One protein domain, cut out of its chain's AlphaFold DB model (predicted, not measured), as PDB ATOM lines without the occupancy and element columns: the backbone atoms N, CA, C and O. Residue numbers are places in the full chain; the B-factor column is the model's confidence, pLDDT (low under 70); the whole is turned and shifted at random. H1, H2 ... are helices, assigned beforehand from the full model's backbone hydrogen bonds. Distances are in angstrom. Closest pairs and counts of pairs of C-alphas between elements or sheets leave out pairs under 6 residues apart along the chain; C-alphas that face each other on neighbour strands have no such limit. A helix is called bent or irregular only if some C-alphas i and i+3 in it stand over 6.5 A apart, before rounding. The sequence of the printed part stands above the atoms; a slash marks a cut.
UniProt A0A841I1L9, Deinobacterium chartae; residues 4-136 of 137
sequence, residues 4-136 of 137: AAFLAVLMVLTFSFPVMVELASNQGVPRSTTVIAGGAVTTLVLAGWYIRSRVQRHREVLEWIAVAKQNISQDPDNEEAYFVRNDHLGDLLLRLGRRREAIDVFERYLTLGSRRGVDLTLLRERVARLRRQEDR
ATOM      1  N   ALA A   4     139.003 148.763 182.350       71.69
ATOM      2  CA  ALA A   4     138.363 147.543 181.876       71.69
ATOM      3  C   ALA A   4     138.607 147.270 180.381       71.69
ATOM      4  O   ALA A   4     138.861 146.133 180.001       71.69
ATOM      5  N   ALA A   5     138.592 148.301 179.528       65.69
ATOM      6  CA  ALA A   5     138.787 148.117 178.089       65.69
ATOM      7  C   ALA A   5     140.238 147.740 177.752       65.69
ATOM      8  O   ALA A   5     140.479 146.935 176.858       65.69
ATOM      9  N   PHE A   6     141.205 148.294 178.487       70.06
ATOM     10  CA  PHE A   6     142.615 147.945 178.329       70.06
ATOM     11  C   PHE A   6     142.889 146.512 178.803       70.06
ATOM     12  O   PHE A   6     143.494 145.736 178.068       70.06
ATOM     13  N   LEU A   7     142.369 146.134 179.976       75.50
ATOM     14  CA  LEU A   7     142.482 144.772 180.506       75.50
ATOM     15  C   LEU A   7     141.814 143.734 179.601       75.50
ATOM     16  O   LEU A   7     142.375 142.660 179.408       75.50
ATOM     17  N   ALA A   8     140.668 144.057 178.997       74.88
ATOM     18  CA  ALA A   8     139.991 143.165 178.061       74.88
ATOM     19  C   ALA A   8     140.839 142.897 176.809       74.88
ATOM     20  O   ALA A   8     140.998 141.747 176.408       74.88
ATOM     21  N   VAL A   9     141.442 143.938 176.224       70.00
ATOM     22  CA  VAL A   9     142.345 143.784 175.070       70.00
ATOM     23  C   VAL A   9     143.571 142.948 175.445       70.00
ATOM     24  O   VAL A   9     143.970 142.067 174.685       70.00
ATOM     25  N   LEU A  10     144.133 143.177 176.634       72.69
ATOM     26  CA  LEU A  10     145.296 142.447 177.136       72.69
ATOM     27  C   LEU A  10     144.970 140.971 177.401       72.69
ATOM     28  O   LEU A  10     145.732 140.097 176.992       72.69
ATOM     29  N   MET A  11     143.810 140.676 177.999       79.25
ATOM     30  CA  MET A  11     143.326 139.303 178.174       79.25
ATOM     31  C   MET A  11     143.142 138.598 176.834       79.25
ATOM     32  O   MET A  11     143.642 137.489 176.669       79.25
ATOM     33  N   VAL A  12     142.473 139.239 175.870       75.19
ATOM     34  CA  VAL A  12     142.232 138.646 174.550       75.19
ATOM     35  C   VAL A  12     143.555 138.331 173.861       75.19
ATOM     36  O   VAL A  12     143.736 137.209 173.404       75.19
ATOM     37  N   LEU A  13     144.519 139.252 173.848       70.50
ATOM     38  CA  LEU A  13     145.847 138.999 173.273       70.50
ATOM     39  C   LEU A  13     146.576 137.845 173.972       70.50
ATOM     40  O   LEU A  13     147.116 136.971 173.297       70.50
ATOM     41  N   THR A  14     146.534 137.801 175.305       74.94
ATOM     42  CA  THR A  14     147.217 136.767 176.103       74.94
ATOM     43  C   THR A  14     146.626 135.376 175.865       74.94
ATOM     44  O   THR A  14     147.363 134.397 175.852       74.94
ATOM     45  N   PHE A  15     145.314 135.282 175.633       73.38
ATOM     46  CA  PHE A  15     144.633 134.012 175.358       73.38
ATOM     47  C   PHE A  15     144.694 133.591 173.885       73.38
ATOM     48  O   PHE A  15     144.776 132.404 173.581       73.38
ATOM     49  N   SER A  16     144.665 134.550 172.960       65.94
ATOM     50  CA  SER A  16     144.615 134.272 171.517       65.94
ATOM     51  C   SER A  16     145.984 133.911 170.951       65.94
ATOM     52  O   SER A  16     146.084 133.115 170.018       65.94
ATOM     53  N   PHE A  17     147.046 134.507 171.498       69.31
ATOM     54  CA  PHE A  17     148.403 134.344 170.988       69.31
ATOM     55  C   PHE A  17     148.933 132.901 171.114       69.31
ATOM     56  O   PHE A  17     149.409 132.382 170.106       69.31
ATOM     57  N   PRO A  18     148.804 132.197 172.259       71.69
ATOM     58  CA  PRO A  18     149.231 130.800 172.377       71.69
ATOM     59  C   PRO A  18     148.481 129.881 171.407       71.69
ATOM     60  O   PRO A  18     149.101 129.073 170.723       71.69
ATOM     61  N   VAL A  19     147.165 130.080 171.278       70.88
ATOM     62  CA  VAL A  19     146.303 129.296 170.381       70.88
ATOM     63  C   VAL A  19     146.696 129.503 168.917       70.88
ATOM     64  O   VAL A  19     146.795 128.534 168.169       70.88
ATOM     65  N   MET A  20     146.991 130.742 168.501       63.53
ATOM     66  CA  MET A  20     147.515 131.012 167.155       63.53
ATOM     67  C   MET A  20     148.888 130.375 166.922       63.53
ATOM     68  O   MET A  20     149.152 129.885 165.825       63.53
ATOM     69  N   VAL A  21     149.763 130.379 167.934       66.38
ATOM     70  CA  VAL A  21     151.095 129.769 167.839       66.38
ATOM     71  C   VAL A  21     151.003 128.261 167.631       66.38
ATOM     72  O   VAL A  21     151.713 127.720 166.782       66.38
ATOM     73  N   GLU A  22     150.097 127.605 168.345       68.38
ATOM     74  CA  GLU A  22     149.885 126.161 168.280       68.38
ATOM     75  C   GLU A  22     149.210 125.726 166.965       68.38
ATOM     76  O   GLU A  22     149.647 124.772 166.313       68.38
ATOM     77  N   LEU A  23     148.217 126.488 166.491       66.00
ATOM     78  CA  LEU A  23     147.596 126.285 165.174       66.00
ATOM     79  C   LEU A  23     148.592 126.457 164.021       66.00
ATOM     80  O   LEU A  23     148.571 125.676 163.071       66.00
ATOM     81  N   ALA A  24     149.480 127.450 164.102       62.25
ATOM     82  CA  ALA A  24     150.495 127.683 163.079       62.25
ATOM     83  C   ALA A  24     151.602 126.617 163.100       62.25
ATOM     84  O   ALA A  24     152.063 126.201 162.035       62.25
ATOM     85  N   SER A  25     152.006 126.129 164.283       65.44
ATOM     86  CA  SER A  25     152.992 125.043 164.364       65.44
ATOM     87  C   SER A  25     152.451 123.735 163.796       65.44
ATOM     88  O   SER A  25     153.191 123.017 163.128       65.44
ATOM     89  N   ASN A  26     151.153 123.464 163.975       72.81
ATOM     90  CA  ASN A  26     150.498 122.289 163.395       72.81
ATOM     91  C   ASN A  26     150.382 122.353 161.862       72.81
ATOM     92  O   ASN A  26     150.193 121.319 161.228       72.81
ATOM     93  N   GLN A  27     150.543 123.533 161.254       71.81
ATOM     94  CA  GLN A  27     150.585 123.715 159.797       71.81
ATOM     95  C   GLN A  27     152.016 123.805 159.233       71.81
ATOM     96  O   GLN A  27     152.196 124.121 158.060       71.81
ATOM     97  N   GLY A  28     153.046 123.525 160.042       67.56
ATOM     98  CA  GLY A  28     154.445 123.527 159.595       67.56
ATOM     99  C   GLY A  28     155.056 124.921 159.426       67.56
ATOM    100  O   GLY A  28     156.116 125.063 158.815       67.56
ATOM    101  N   VAL A  29     154.419 125.962 159.969       63.91
ATOM    102  CA  VAL A  29     154.945 127.329 159.914       63.91
ATOM    103  C   VAL A  29     156.124 127.458 160.893       63.91
ATOM    104  O   VAL A  29     155.974 127.133 162.076       63.91
ATOM    105  N   PRO A  30     157.299 127.955 160.457       70.31
ATOM    106  CA  PRO A  30     158.433 128.177 161.347       70.31
ATOM    107  C   PRO A  30     158.039 129.101 162.504       70.31
ATOM    108  O   PRO A  30     157.480 130.172 162.255       70.31
ATOM    109  N   ARG A  31     158.376 128.728 163.751       63.50
ATOM    110  CA  ARG A  31     158.070 129.499 164.982       63.50
ATOM    111  C   ARG A  31     158.412 130.991 164.877       63.50
ATOM    112  O   ARG A  31     157.739 131.817 165.487       63.50
ATOM    113  N   SER A  32     159.443 131.340 164.108       71.56
ATOM    114  CA  SER A  32     159.839 132.727 163.844       71.56
ATOM    115  C   SER A  32     158.731 133.539 163.169       71.56
ATOM    116  O   SER A  32     158.474 134.670 163.569       71.56
ATOM    117  N   THR A  33     158.021 132.957 162.201       73.56
ATOM    118  CA  THR A  33     156.944 133.623 161.454       73.56
ATOM    119  C   THR A  33     155.767 133.954 162.363       73.56
ATOM    120  O   THR A  33     155.179 135.025 162.251       73.56
ATOM    121  N   THR A  34     155.449 133.072 163.311       72.44
ATOM    122  CA  THR A  34     154.342 133.275 164.246       72.44
ATOM    123  C   THR A  34     154.642 134.353 165.277       72.44
ATOM    124  O   THR A  34     153.779 135.176 165.579       72.44
ATOM    125  N   VAL A  35     155.885 134.404 165.765       77.62
ATOM    126  CA  VAL A  35     156.341 135.483 166.651       77.62
ATOM    127  C   VAL A  35     156.309 136.829 165.920       77.62
ATOM    128  O   VAL A  35     155.816 137.809 166.476       77.62
ATOM    129  N   ILE A  36     156.753 136.878 164.659       76.12
ATOM    130  CA  ILE A  36     156.717 138.100 163.837       76.12
ATOM    131  C   ILE A  36     155.270 138.537 163.568       76.12
ATOM    132  O   ILE A  36     154.936 139.705 163.768       76.12
ATOM    133  N   ALA A  37     154.396 137.610 163.166       77.81
ATOM    134  CA  ALA A  37     152.995 137.902 162.875       77.81
ATOM    135  C   ALA A  37     152.249 138.415 164.114       77.81
ATOM    136  O   ALA A  37     151.561 139.433 164.047       77.81
ATOM    137  N   GLY A  38     152.419 137.766 165.267       78.94
ATOM    138  CA  GLY A  38     151.771 138.220 166.496       78.94
ATOM    139  C   GLY A  38     152.360 139.524 167.041       78.94
ATOM    140  O   GLY A  38     151.611 140.359 167.554       78.94
ATOM    141  N   GLY A  39     153.661 139.766 166.847       78.25
ATOM    142  CA  GLY A  39     154.274 141.071 167.097       78.25
ATOM    143  C   GLY A  39     153.617 142.171 166.261       78.25
ATOM    144  O   GLY A  39     153.155 143.168 166.813       78.25
ATOM    145  N   ALA A  40     153.472 141.948 164.951       77.00
ATOM    146  CA  ALA A  40     152.835 142.895 164.037       77.00
ATOM    147  C   ALA A  40     151.373 143.191 164.415       77.00
ATOM    148  O   ALA A  40     150.973 144.355 164.465       77.00
ATOM    149  N   VAL A  41     150.584 142.162 164.749       82.06
ATOM    150  CA  VAL A  41     149.194 142.333 165.210       82.06
ATOM    151  C   VAL A  41     149.142 143.145 166.501       82.06
ATOM    152  O   VAL A  41     148.351 144.082 166.608       82.06
ATOM    153  N   THR A  42     150.011 142.841 167.464       80.00
ATOM    154  CA  THR A  42     150.066 143.568 168.740       80.00
ATOM    155  C   THR A  42     150.401 145.041 168.518       80.00
ATOM    156  O   THR A  42     149.721 145.916 169.056       80.00
ATOM    157  N   THR A  43     151.391 145.340 167.674       79.81
ATOM    158  CA  THR A  43     151.748 146.718 167.312       79.81
ATOM    159  C   THR A  43     150.586 147.448 166.641       79.81
ATOM    160  O   THR A  43     150.295 148.586 167.011       79.81
ATOM    161  N   LEU A  44     149.878 146.805 165.705       79.94
ATOM    162  CA  LEU A  44     148.720 147.401 165.030       79.94
ATOM    163  C   LEU A  44     147.562 147.679 165.996       79.94
ATOM    164  O   LEU A  44     146.964 148.755 165.940       79.94
ATOM    165  N   VAL A  45     147.271 146.757 166.918       84.31
ATOM    166  CA  VAL A  45     146.233 146.943 167.945       84.31
ATOM    167  C   VAL A  45     146.591 148.100 168.875       84.31
ATOM    168  O   VAL A  45     145.750 148.966 169.124       84.31
ATOM    169  N   LEU A  46     147.840 148.166 169.347       82.00
ATOM    170  CA  LEU A  46     148.311 149.258 170.201       82.00
ATOM    171  C   LEU A  46     148.258 150.610 169.477       82.00
ATOM    172  O   LEU A  46     147.795 151.594 170.057       82.00
ATOM    173  N   ALA A  47     148.665 150.658 168.207       79.19
ATOM    174  CA  ALA A  47     148.595 151.866 167.391       79.19
ATOM    175  C   ALA A  47     147.142 152.322 167.175       79.19
ATOM    176  O   ALA A  47     146.819 153.490 167.403       79.19
ATOM    177  N   GLY A  48     146.246 151.403 166.808       82.69
ATOM    178  CA  GLY A  48     144.823 151.694 166.631       82.69
ATOM    179  C   GLY A  48     144.166 152.185 167.922       82.69
ATOM    180  O   GLY A  48     143.435 153.179 167.916       82.69
ATOM    181  N   TRP A  49     144.482 151.547 169.051       84.44
ATOM    182  CA  TRP A  49     144.019 151.976 170.368       84.44
ATOM    183  C   TRP A  49     144.530 153.375 170.728       84.44
ATOM    184  O   TRP A  49     143.745 154.226 171.156       84.44
ATOM    185  N   TYR A  50     145.819 153.642 170.504       79.12
ATOM    186  CA  TYR A  50     146.427 154.944 170.765       79.12
ATOM    187  C   TYR A  50     145.762 156.052 169.941       79.12
ATOM    188  O   TYR A  50     145.346 157.071 170.498       79.12
ATOM    189  N   ILE A  51     145.584 155.833 168.634       83.38
ATOM    190  CA  ILE A  51     144.924 156.788 167.735       83.38
ATOM    191  C   ILE A  51     143.482 157.028 168.184       83.38
ATOM    192  O   ILE A  51     143.072 158.179 168.334       83.38
ATOM    193  N   ARG A  52     142.718 155.966 168.461       84.44
ATOM    194  CA  ARG A  52     141.323 156.088 168.902       84.44
ATOM    195  C   ARG A  52     141.208 156.870 170.211       84.44
ATOM    196  O   ARG A  52     140.375 157.766 170.310       84.44
ATOM    197  N   SER A  53     142.064 156.568 171.185       79.56
ATOM    198  CA  SER A  53     142.119 157.268 172.474       79.56
ATOM    199  C   SER A  53     142.458 158.750 172.291       79.56
ATOM    200  O   SER A  53     141.793 159.618 172.857       79.56
ATOM    201  N   ARG A  54     143.438 159.058 171.433       82.12
ATOM    202  CA  ARG A  54     143.818 160.435 171.096       82.12
ATOM    203  C   ARG A  54     142.661 161.206 170.459       82.12
ATOM    204  O   ARG A  54     142.388 162.332 170.867       82.12
ATOM    205  N   VAL A  55     141.967 160.600 169.495       86.75
ATOM    206  CA  VAL A  55     140.822 161.216 168.806       86.75
ATOM    207  C   VAL A  55     139.661 161.442 169.765       86.75
ATOM    208  O   VAL A  55     139.051 162.507 169.733       86.75
ATOM    209  N   GLN A  56     139.367 160.479 170.640       88.19
ATOM    210  CA  GLN A  56     138.291 160.627 171.615       88.19
ATOM    211  C   GLN A  56     138.554 161.802 172.563       88.19
ATOM    212  O   GLN A  56     137.693 162.664 172.701       88.19
ATOM    213  N   ARG A  57     139.763 161.901 173.132       83.00
ATOM    214  CA  ARG A  57     140.128 163.045 173.986       83.00
ATOM    215  C   ARG A  57     140.031 164.372 173.235       83.00
ATOM    216  O   ARG A  57     139.573 165.360 173.790       83.00
ATOM    217  N   HIS A  58     140.449 164.397 171.970       88.56
ATOM    218  CA  HIS A  58     140.361 165.601 171.145       88.56
ATOM    219  C   HIS A  58     138.905 166.032 170.911       88.56
ATOM    220  O   HIS A  58     138.596 167.218 170.996       88.56
ATOM    221  N   ARG A  59     137.996 165.074 170.679       90.00
ATOM    222  CA  ARG A  59     136.554 165.339 170.558       90.00
ATOM    223  C   ARG A  59     135.951 165.868 171.857       90.00
ATOM    224  O   ARG A  59     135.208 166.838 171.803       90.00
ATOM    225  N   GLU A  60     136.309 165.282 172.998       90.94
ATOM    226  CA  GLU A  60     135.834 165.737 174.314       90.94
ATOM    227  C   GLU A  60     136.237 167.199 174.583       90.94
ATOM    228  O   GLU A  60     135.411 168.003 175.006       90.94
ATOM    229  N   VAL A  61     137.478 167.589 174.257       91.69
ATOM    230  CA  VAL A  61     137.930 168.986 174.408       91.69
ATOM    231  C   VAL A  61     137.169 169.935 173.474       91.69
ATOM    232  O   VAL A  61     136.818 171.041 173.881       91.69
ATOM    233  N   LEU A  62     136.887 169.520 172.234       94.00
ATOM    234  CA  LEU A  62     136.098 170.324 171.292       94.00
ATOM    235  C   LEU A  62     134.665 170.550 171.781       94.00
ATOM    236  O   LEU A  62     134.148 171.658 171.651       94.00
ATOM    237  N   GLU A  63     134.047 169.526 172.366       94.38
ATOM    238  CA  GLU A  63     132.717 169.631 172.962       94.38
ATOM    239  C   GLU A  63     132.708 170.643 174.116       94.38
ATOM    240  O   GLU A  63     131.855 171.525 174.156       94.38
ATOM    241  N   TRP A  64     133.705 170.603 175.005       93.62
ATOM    242  CA  TRP A  64     133.793 171.565 176.112       93.62
ATOM    243  C   TRP A  64     134.022 172.995 175.634       93.62
ATOM    244  O   TRP A  64     133.453 173.926 176.197       93.62
ATOM    245  N   ILE A  65     134.803 173.181 174.568       95.31
ATOM    246  CA  ILE A  65     134.966 174.491 173.930       95.31
ATOM    247  C   ILE A  65     133.632 174.988 173.368       95.31
ATOM    248  O   ILE A  65     133.327 176.171 173.504       95.31
ATOM    249  N   ALA A  66     132.841 174.113 172.743       95.06
ATOM    250  CA  ALA A  66     131.529 174.480 172.221       95.06
ATOM    251  C   ALA A  66     130.578 174.913 173.349       95.06
ATOM    252  O   ALA A  66     129.964 175.972 173.243       95.06
ATOM    253  N   VAL A  67     130.536 174.156 174.451       94.81
ATOM    254  CA  VAL A  67     129.742 174.494 175.645       94.81
ATOM    255  C   VAL A  67     130.187 175.826 176.249       94.81
ATOM    256  O   VAL A  67     129.355 176.696 176.482       94.81
ATOM    257  N   ALA A  68     131.490 176.042 176.439       93.69
ATOM    258  CA  ALA A  68     132.008 177.303 176.972       93.69
ATOM    259  C   ALA A  68     131.639 178.496 176.075       93.69
ATOM    260  O   ALA A  68     131.180 179.529 176.555       93.69
ATOM    261  N   LYS A  69     131.786 178.353 174.750       94.38
ATOM    262  CA  LYS A  69     131.399 179.401 173.792       94.38
ATOM    263  C   LYS A  69     129.898 179.690 173.844       94.38
ATOM    264  O   LYS A  69     129.510 180.853 173.755       94.38
ATOM    265  N   GLN A  70     129.069 178.661 174.018       95.19
ATOM    266  CA  GLN A  70     127.632 178.826 174.207       95.19
ATOM    267  C   GLN A  70     127.323 179.577 175.510       95.19
ATOM    268  O   GLN A  70     126.564 180.542 175.468       95.19
ATOM    269  N   ASN A  71     127.951 179.213 176.629       93.69
ATOM    270  CA  ASN A  71     127.764 179.901 177.910       93.69
ATOM    271  C   ASN A  71     128.126 181.390 177.803       93.69
ATOM    272  O   ASN A  71     127.329 182.242 178.182       93.69
ATOM    273  N   ILE A  72     129.277 181.710 177.199       93.62
ATOM    274  CA  ILE A  72     129.714 183.102 176.979       93.62
ATOM    275  C   ILE A  72     128.736 183.856 176.070       93.62
ATOM    276  O   ILE A  72     128.535 185.052 176.241       93.62
ATOM    277  N   SER A  73     128.125 183.187 175.086       93.12
ATOM    278  CA  SER A  73     127.134 183.836 174.217       93.12
ATOM    279  C   SER A  73     125.825 184.171 174.937       93.12
ATOM    280  O   SER A  73     125.139 185.105 174.533       93.12
ATOM    281  N   GLN A  74     125.485 183.418 175.987       93.94
ATOM    282  CA  GLN A  74     124.292 183.651 176.800       93.94
ATOM    283  C   GLN A  74     124.532 184.726 177.860       93.94
ATOM    284  O   GLN A  74     123.671 185.579 178.056       93.94
ATOM    285  N   ASP A  75     125.695 184.700 178.507       91.12
ATOM    286  CA  ASP A  75     126.084 185.688 179.511       91.12
ATOM    287  C   ASP A  75     127.568 186.073 179.347       91.12
ATOM    288  O   ASP A  75     128.454 185.435 179.923       91.12
ATOM    289  N   PRO A  76     127.859 187.106 178.535       88.31
ATOM    290  CA  PRO A  76     129.232 187.512 178.243       88.31
ATOM    291  C   PRO A  76     129.980 188.115 179.436       88.31
ATOM    292  O   PRO A  76     131.215 188.118 179.425       88.31
ATOM    293  N   ASP A  77     129.252 188.645 180.423       88.88
ATOM    294  CA  ASP A  77     129.817 189.349 181.577       88.88
ATOM    295  C   ASP A  77     129.981 188.428 182.801       88.88
ATOM    296  O   ASP A  77     130.612 188.812 183.797       88.88
ATOM    297  N   ASN A  78     129.465 187.200 182.749       89.12
ATOM    298  CA  ASN A  78     129.681 186.200 183.785       89.12
ATOM    299  C   ASN A  78     131.066 185.542 183.656       89.12
ATOM    300  O   ASN A  78     131.430 184.997 182.617       89.12
ATOM    301  N   GLU A  79     131.841 185.556 184.744       88.25
ATOM    302  CA  GLU A  79     133.153 184.898 184.803       88.25
ATOM    303  C   GLU A  79     133.032 183.381 184.683       88.25
ATOM    304  O   GLU A  79     133.831 182.758 183.984       88.25
ATOM    305  N   GLU A  80     132.008 182.789 185.297       90.25
ATOM    306  CA  GLU A  80     131.801 181.339 185.284       90.25
ATOM    307  C   GLU A  80     131.526 180.814 183.872       90.25
ATOM    308  O   GLU A  80     131.869 179.674 183.562       90.25
ATOM    309  N   ALA A  81     130.995 181.654 182.978       92.75
ATOM    310  CA  ALA A  81     130.757 181.285 181.587       92.75
ATOM    311  C   ALA A  81     132.057 180.937 180.833       92.75
ATOM    312  O   ALA A  81     132.028 180.153 179.882       92.75
ATOM    313  N   TYR A  82     133.205 181.463 181.279       93.38
ATOM    314  CA  TYR A  82     134.522 181.174 180.701       93.38
ATOM    315  C   TYR A  82     135.115 179.843 181.177       93.38
ATOM    316  O   TYR A  82     136.145 179.416 180.642       93.38
ATOM    317  N   PHE A  83     134.482 179.171 182.139       93.19
ATOM    318  CA  PHE A  83     134.951 177.912 182.701       93.19
ATOM    319  C   PHE A  83     133.997 176.764 182.373       93.19
ATOM    320  O   PHE A  83     132.778 176.867 182.476       93.19
ATOM    321  N   VAL A  84     134.566 175.615 182.014       93.69
ATOM    322  CA  VAL A  84     133.827 174.357 181.868       93.69
ATOM    323  C   VAL A  84     134.605 173.272 182.585       93.69
ATOM    324  O   VAL A  84     135.777 173.048 182.299       93.69
ATOM    325  N   ARG A  85     133.955 172.586 183.536       88.75
ATOM    326  CA  ARG A  85     134.585 171.538 184.365       88.75
ATOM    327  C   ARG A  85     135.876 172.010 185.060       88.75
ATOM    328  O   ARG A  85     136.836 171.252 185.148       88.75
ATOM    329  N   ASN A  86     135.880 173.250 185.554       89.94
ATOM    330  CA  ASN A  86     137.027 173.931 186.174       89.94
ATOM    331  C   ASN A  86     138.208 174.243 185.234       89.94
ATOM    332  O   ASN A  86     139.211 174.779 185.696       89.94
ATOM    333  N   ASP A  87     138.101 173.963 183.934       92.75
ATOM    334  CA  ASP A  87     139.084 174.395 182.939       92.75
ATOM    335  C   ASP A  87     138.624 175.715 182.298       92.75
ATOM    336  O   ASP A  87     137.478 175.842 181.859       92.75
ATOM    337  N   HIS A  88     139.526 176.696 182.201       94.38
ATOM    338  CA  HIS A  88     139.263 177.946 181.486       94.38
ATOM    339  C   HIS A  88     139.267 177.709 179.966       94.38
ATOM    340  O   HIS A  88     140.129 177.000 179.436       94.38
ATOM    341  N   LEU A  89     138.365 178.357 179.226       95.31
ATOM    342  CA  LEU A  89     138.256 178.221 177.768       95.31
ATOM    343  C   LEU A  89     139.584 178.501 177.046       95.31
ATOM    344  O   LEU A  89     139.969 177.768 176.134       95.31
ATOM    345  N   GLY A  90     140.321 179.524 177.479       95.19
ATOM    346  CA  GLY A  90     141.650 179.829 176.944       95.19
ATOM    347  C   GLY A  90     142.644 178.668 177.099       95.19
ATOM    348  O   GLY A  90     143.406 178.385 176.178       95.19
ATOM    349  N   ASP A  91     142.595 177.922 178.207       95.44
ATOM    350  CA  ASP A  91     143.456 176.750 178.414       95.44
ATOM    351  C   ASP A  91     143.065 175.584 177.508       95.44
ATOM    352  O   ASP A  91     143.933 174.925 176.928       95.44
ATOM    353  N   LEU A  92     141.761 175.357 177.331       94.81
ATOM    354  CA  LEU A  92     141.248 174.354 176.398       94.81
ATOM    355  C   LEU A  92     141.682 174.659 174.956       94.81
ATOM    356  O   LEU A  92     142.117 173.759 174.237       94.81
ATOM    357  N   LEU A  93     141.638 175.929 174.548       95.38
ATOM    358  CA  LEU A  93     142.090 176.375 173.228       95.38
ATOM    359  C   LEU A  93     143.602 176.186 173.039       95.38
ATOM    360  O   LEU A  93     144.027 175.705 171.984       95.38
ATOM    361  N   LEU A  94     144.412 176.469 174.065       94.50
ATOM    362  CA  LEU A  94     145.856 176.210 174.027       94.50
ATOM    363  C   LEU A  94     146.183 174.721 173.870       94.50
ATOM    364  O   LEU A  94     147.075 174.383 173.093       94.50
ATOM    365  N   ARG A  95     145.445 173.819 174.539       91.38
ATOM    366  CA  ARG A  95     145.617 172.358 174.380       91.38
ATOM    367  C   ARG A  95     145.372 171.889 172.939       91.38
ATOM    368  O   ARG A  95     145.918 170.865 172.535       91.38
ATOM    369  N   LEU A  96     144.572 172.630 172.169       91.25
ATOM    370  CA  LEU A  96     144.310 172.366 170.753       91.25
ATOM    371  C   LEU A  96     145.255 173.108 169.795       91.25
ATOM    372  O   LEU A  96     145.068 173.029 168.584       91.25
ATOM    373  N   GLY A  97     146.241 173.849 170.310       91.50
ATOM    374  CA  GLY A  97     147.140 174.668 169.491       91.50
ATOM    375  C   GLY A  97     146.487 175.930 168.917       91.50
ATOM    376  O   GLY A  97     147.098 176.626 168.113       91.50
ATOM    377  N   ARG A  98     145.265 176.276 169.340       93.56
ATOM    378  CA  ARG A  98     144.534 177.468 168.878       93.56
ATOM    379  C   ARG A  98     144.975 178.697 169.671       93.56
ATOM    380  O   ARG A  98     144.189 179.286 170.412       93.56
ATOM    381  N   ARG A  99     146.258 179.054 169.550       94.19
ATOM    382  CA  ARG A  99     146.894 180.094 170.375       94.19
ATOM    383  C   ARG A  99     146.246 181.471 170.205       94.19
ATOM    384  O   ARG A  99     145.948 182.089 171.220       94.19
ATOM    385  N   ARG A 100     145.957 181.885 168.964       94.38
ATOM    386  CA  ARG A 100     145.319 183.181 168.659       94.38
ATOM    387  C   ARG A 100     143.998 183.356 169.408       94.38
ATOM    388  O   ARG A 100     143.830 184.266 170.206       94.38
ATOM    389  N   GLU A 101     143.095 182.388 169.243       95.44
ATOM    390  CA  GLU A 101     141.792 182.411 169.918       95.44
ATOM    391  C   GLU A 101     141.919 182.341 171.442       95.44
ATOM    392  O   GLU A 101     141.108 182.928 172.156       95.44
ATOM    393  N   ALA A 102     142.910 181.611 171.961       96.75
ATOM    394  CA  ALA A 102     143.143 181.565 173.397       96.75
ATOM    395  C   ALA A 102     143.522 182.945 173.948       96.75
ATOM    396  O   ALA A 102     143.004 183.341 174.991       96.75
ATOM    397  N   ILE A 103     144.398 183.671 173.244       96.38
ATOM    398  CA  ILE A 103     144.799 185.040 173.587       96.38
ATOM    399  C   ILE A 103     143.572 185.957 173.606       96.38
ATOM    400  O   ILE A 103     143.333 186.601 174.626       96.38
ATOM    401  N   ASP A 104     142.741 185.924 172.560       95.19
ATOM    402  CA  ASP A 104     141.512 186.728 172.489       95.19
ATOM    403  C   ASP A 104     140.575 186.468 173.679       95.19
ATOM    404  O   ASP A 104     140.021 187.393 174.278       95.19
ATOM    405  N   VAL A 105     140.394 185.196 174.052       95.56
ATOM    406  CA  VAL A 105     139.547 184.808 175.188       95.56
ATOM    407  C   VAL A 105     140.134 185.306 176.510       95.56
ATOM    408  O   VAL A 105     139.400 185.851 177.335       95.56
ATOM    409  N   PHE A 106     141.445 185.159 176.719       95.31
ATOM    410  CA  PHE A 106     142.097 185.666 177.926       95.31
ATOM    411  C   PHE A 106     142.029 187.191 178.024       95.31
ATOM    412  O   PHE A 106     141.874 187.717 179.120       95.31
ATOM    413  N   GLU A 107     142.098 187.915 176.910       94.38
ATOM    414  CA  GLU A 107     141.988 189.377 176.899       94.38
ATOM    415  C   GLU A 107     140.588 189.871 177.254       94.38
ATOM    416  O   GLU A 107     140.438 190.831 178.019       94.38
ATOM    417  N   ARG A 108     139.554 189.178 176.772       92.62
ATOM    418  CA  ARG A 108     138.173 189.446 177.190       92.62
ATOM    419  C   ARG A 108     138.004 189.212 178.687       92.62
ATOM    420  O   ARG A 108     137.507 190.090 179.387       92.62
ATOM    421  N   TYR A 109     138.512 188.088 179.190       93.25
ATOM    422  CA  TYR A 109     138.482 187.774 180.617       93.25
ATOM    423  C   TYR A 109     139.257 188.796 181.467       93.25
ATOM    424  O   TYR A 109     138.773 189.251 182.501       93.25
ATOM    425  N   LEU A 110     140.433 189.237 181.005       93.62
ATOM    426  CA  LEU A 110     141.213 190.301 181.643       93.62
ATOM    427  C   LEU A 110     140.432 191.613 181.733       93.62
ATOM    428  O   LEU A 110     140.498 192.299 182.753       93.62
ATOM    429  N   THR A 111     139.693 191.956 180.679       91.62
ATOM    430  CA  THR A 111     138.852 193.157 180.644       91.62
ATOM    431  C   THR A 111     137.725 193.069 181.674       91.62
ATOM    432  O   THR A 111     137.466 194.048 182.376       91.62
ATOM    433  N   LEU A 112     137.101 191.896 181.818       90.81
ATOM    434  CA  LEU A 112     136.055 191.641 182.814       90.81
ATOM    435  C   LEU A 112     136.592 191.724 184.248       90.81
ATOM    436  O   LEU A 112     136.099 192.523 185.045       90.81
ATOM    437  N   GLY A 113     137.650 190.974 184.565       87.19
ATOM    438  CA  GLY A 113     138.228 190.971 185.910       87.19
ATOM    439  C   GLY A 113     138.841 192.316 186.307       87.19
ATOM    440  O   GLY A 113     138.752 192.718 187.466       87.19
ATOM    441  N   SER A 114     139.376 193.079 185.344       87.00
ATOM    442  CA  SER A 114     139.874 194.434 185.606       87.00
ATOM    443  C   SER A 114     138.762 195.408 186.003       87.00
ATOM    444  O   SER A 114     139.018 196.290 186.817       87.00
ATOM    445  N   ARG A 115     137.536 195.260 185.472       85.06
ATOM    446  CA  ARG A 115     136.377 196.074 185.895       85.06
ATOM    447  C   ARG A 115     135.938 195.753 187.324       85.06
ATOM    448  O   ARG A 115     135.416 196.628 188.004       85.06
ATOM    449  N   ARG A 116     136.159 194.515 187.772       81.75
ATOM    450  CA  ARG A 116     135.810 194.026 189.116       81.75
ATOM    451  C   ARG A 116     136.934 194.176 190.146       81.75
ATOM    452  O   ARG A 116     136.722 193.859 191.310       81.75
ATOM    453  N   GLY A 117     138.110 194.665 189.744       82.56
ATOM    454  CA  GLY A 117     139.258 194.853 190.637       82.56
ATOM    455  C   GLY A 117     140.000 193.562 191.001       82.56
ATOM    456  O   GLY A 117     140.744 193.546 191.978       82.56
ATOM    457  N   VAL A 118     139.814 192.484 190.232       86.62
ATOM    458  CA  VAL A 118     140.532 191.217 190.431       86.62
ATOM    459  C   VAL A 118     141.990 191.383 189.997       86.62
ATOM    460  O   VAL A 118     142.270 191.881 188.900       86.62
ATOM    461  N   ASP A 119     142.935 190.938 190.828       88.31
ATOM    462  CA  ASP A 119     144.343 190.899 190.436       88.31
ATOM    463  C   ASP A 119     144.588 189.772 189.424       88.31
ATOM    464  O   ASP A 119     144.625 188.587 189.750       88.31
ATOM    465  N   LEU A 120     144.754 190.169 188.164       90.44
ATOM    466  CA  LEU A 120     145.030 189.276 187.042       90.44
ATOM    467  C   LEU A 120     146.430 189.498 186.456       90.44
ATOM    468  O   LEU A 120     146.664 189.228 185.276       90.44
ATOM    469  N   THR A 121     147.378 189.995 187.254       92.62
ATOM    470  CA  THR A 121     148.745 190.300 186.797       92.62
ATOM    471  C   THR A 121     149.439 189.077 186.191       92.62
ATOM    472  O   THR A 121     149.953 189.152 185.074       92.62
ATOM    473  N   LEU A 122     149.334 187.914 186.842       91.62
ATOM    474  CA  LEU A 122     149.869 186.648 186.321       91.62
ATOM    475  C   LEU A 122     149.273 186.270 184.958       91.62
ATOM    476  O   LEU A 122     149.975 185.773 184.073       91.62
ATOM    477  N   LEU A 123     147.975 186.520 184.768       92.81
ATOM    478  CA  LEU A 123     147.304 186.235 183.506       92.81
ATOM    479  C   LEU A 123     147.754 187.206 182.406       92.81
ATOM    480  O   LEU A 123     148.008 186.768 181.285       92.81
ATOM    481  N   ARG A 124     147.943 188.495 182.723       94.50
ATOM    482  CA  ARG A 124     148.493 189.487 181.780       94.50
ATOM    483  C   ARG A 124     149.888 189.096 181.303       94.50
ATOM    484  O   ARG A 124     150.151 189.104 180.101       94.50
ATOM    485  N   GLU A 125     150.770 188.693 182.215       95.19
ATOM    486  CA  GLU A 125     152.113 188.218 181.859       95.19
ATOM    487  C   GLU A 125     152.069 186.956 180.997       95.19
ATOM    488  O   GLU A 125     152.866 186.786 180.068       95.19
ATOM    489  N   ARG A 126     151.136 186.048 181.292       94.38
ATOM    490  CA  ARG A 126     150.920 184.847 180.488       94.38
ATOM    491  C   ARG A 126     150.482 185.197 179.066       94.38
ATOM    492  O   ARG A 126     151.074 184.672 178.127       94.38
ATOM    493  N   VAL A 127     149.518 186.102 178.898       95.19
ATOM    494  CA  VAL A 127     149.071 186.583 177.580       95.19
ATOM    495  C   VAL A 127     150.214 187.261 176.823       95.19
ATOM    496  O   VAL A 127     150.453 186.941 175.661       95.19
ATOM    497  N   ALA A 128     150.992 188.118 177.491       95.06
ATOM    498  CA  ALA A 128     152.148 188.775 176.883       95.06
ATOM    499  C   ALA A 128     153.199 187.767 176.385       95.06
ATOM    500  O   ALA A 128     153.780 187.953 175.315       95.06
ATOM    501  N   ARG A 129     153.435 186.677 177.130       94.56
ATOM    502  CA  ARG A 129     154.314 185.584 176.684       94.56
ATOM    503  C   ARG A 129     153.748 184.846 175.474       94.56
ATOM    504  O   ARG A 129     154.503 184.594 174.542       94.56
ATOM    505  N   LEU A 130     152.455 184.525 175.481       93.62
ATOM    506  CA  LEU A 130     151.801 183.818 174.377       93.62
ATOM    507  C   LEU A 130     151.835 184.635 173.078       93.62
ATOM    508  O   LEU A 130     152.195 184.075 172.046       93.62
ATOM    509  N   ARG A 131     151.568 185.946 173.140       93.81
ATOM    510  CA  ARG A 131     151.675 186.854 171.983       93.81
ATOM    511  C   ARG A 131     153.081 186.862 171.382       93.81
ATOM    512  O   ARG A 131     153.244 186.604 170.201       93.81
ATOM    513  N   ARG A 132     154.123 187.025 172.209       93.31
ATOM    514  CA  ARG A 132     155.520 187.000 171.723       93.31
ATOM    515  C   ARG A 132     155.906 185.690 171.041       93.31
ATOM    516  O   ARG A 132     156.832 185.683 170.239       93.31
ATOM    517  N   GLN A 133     155.304 184.573 171.445       90.12
ATOM    518  CA  GLN A 133     155.548 183.289 170.795       90.12
ATOM    519  C   GLN A 133     154.775 183.176 169.479       90.12
ATOM    520  O   GLN A 133     155.301 182.601 168.541       90.12
ATOM    521  N   GLU A 134     153.557 183.716 169.413       90.75
ATOM    522  CA  GLU A 134     152.773 183.795 168.177       90.75
ATOM    523  C   GLU A 134     153.448 184.670 167.116       90.75
ATOM    524  O   GLU A 134     153.516 184.265 165.967       90.75
ATOM    525  N   ASP A 135     154.023 185.811 167.502       89.25
ATOM    526  CA  ASP A 135     154.717 186.717 166.572       89.25
ATOM    527  C   ASP A 135     156.013 186.118 165.980       89.25
ATOM    528  O   ASP A 135     156.603 186.687 165.062       89.25
ATOM    529  N   ARG A 136     156.509 185.009 166.545       84.75
ATOM    530  CA  ARG A 136     157.735 184.315 166.109       84.75
ATOM    531  C   ARG A 136     157.469 183.114 165.197       84.75
ATOM    532  O   ARG A 136     158.438 182.578 164.661       84.75
TER     533      ARG A 136
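This is residues 4 to 136 of the 137 residues of a protein of Deinobacterium chartae (UniProt A0A841I1L9). One very long helix, H2, makes the long axis; H1 folds back along its first part as a long helical hairpin, and at the other end H3, H4 and H5 form a small head, packed side by side in series, with H3 next to H2. Between the hairpin and the head, residues 50 to 57 of H2 stand free. The printed part has 133 residues, with five named helices in the order H1 to H5 and no named strand; the class is all helix. The whole is extended, with a radius of gyration of the C-alphas of 24.8 A and spans of 79 by 34 by 21 A.

Start with H2, residues 31 to 74. Look at its residues 31 to 42, which alone touch H1, residues 4 to 26: the closest C-alphas, of Val 21 and Thr 34, are 6.0 A apart. The two run opposite ways at a shallow tilt of 20 degrees, a hairpin. Farther on, residues 61 to 68 of H2 alone touch H3, residues 89 to 95, closest at the C-alphas of Ile 65 and Leu 89, 6.3 A apart; this hairpin has a shallow tilt of 22 degrees. H3 in turn touches residues 99 to 106 of H4, residues 99 to 116, with the C-alphas of Gly 90 and Ala 102 closest at 4.2 A; they form a hairpin at a shallow tilt of 28 degrees. H4 and H5, residues 121 to 134, form the last hairpin, at a shallow tilt of 22 degrees, with the C-alphas of Ile 103 and Val 127 closest at 6.0 A. The helix packing is mostly aligned, the touching helices standing at shallow tilts. H5 is apart from H2 and from H3, and H4 is apart from H2. In H2, H3, H4 and H5 each O i to N i+4 pair is within hydrogen-bond range; in H1 17 of 19 are.

Find C-alpha 31 at (158.070, 129.499, 164.982); from there H2 runs 64.9 A to C-alpha 74 at (124.292, 183.651, 176.800). H1 runs 33.6 A from C-alpha 4 at (138.363, 147.543, 181.876); it is neither bent nor irregular, but only just: C-alphas 15 and 18 are 6.4 A apart. H3 is 10.0 A long, H4 25.8 A and H5 20.1 A, ending at C-alpha 134, (152.773, 183.795, 168.177).

The two C-alphas farthest apart, of Gly 28 and Gly 117, are 79.3 A apart. The printed part has no cut. The link from H2 to H3, residues 75 to 88, is long, and in it residues 83 to 84 pair antiparallel with residues 87 to 88; the other links are tight. The mean pLDDT of the printed part is 85.2; look for values under 70 at residues 5, 16 to 17, 20 to 25, 28 to 29 and 31.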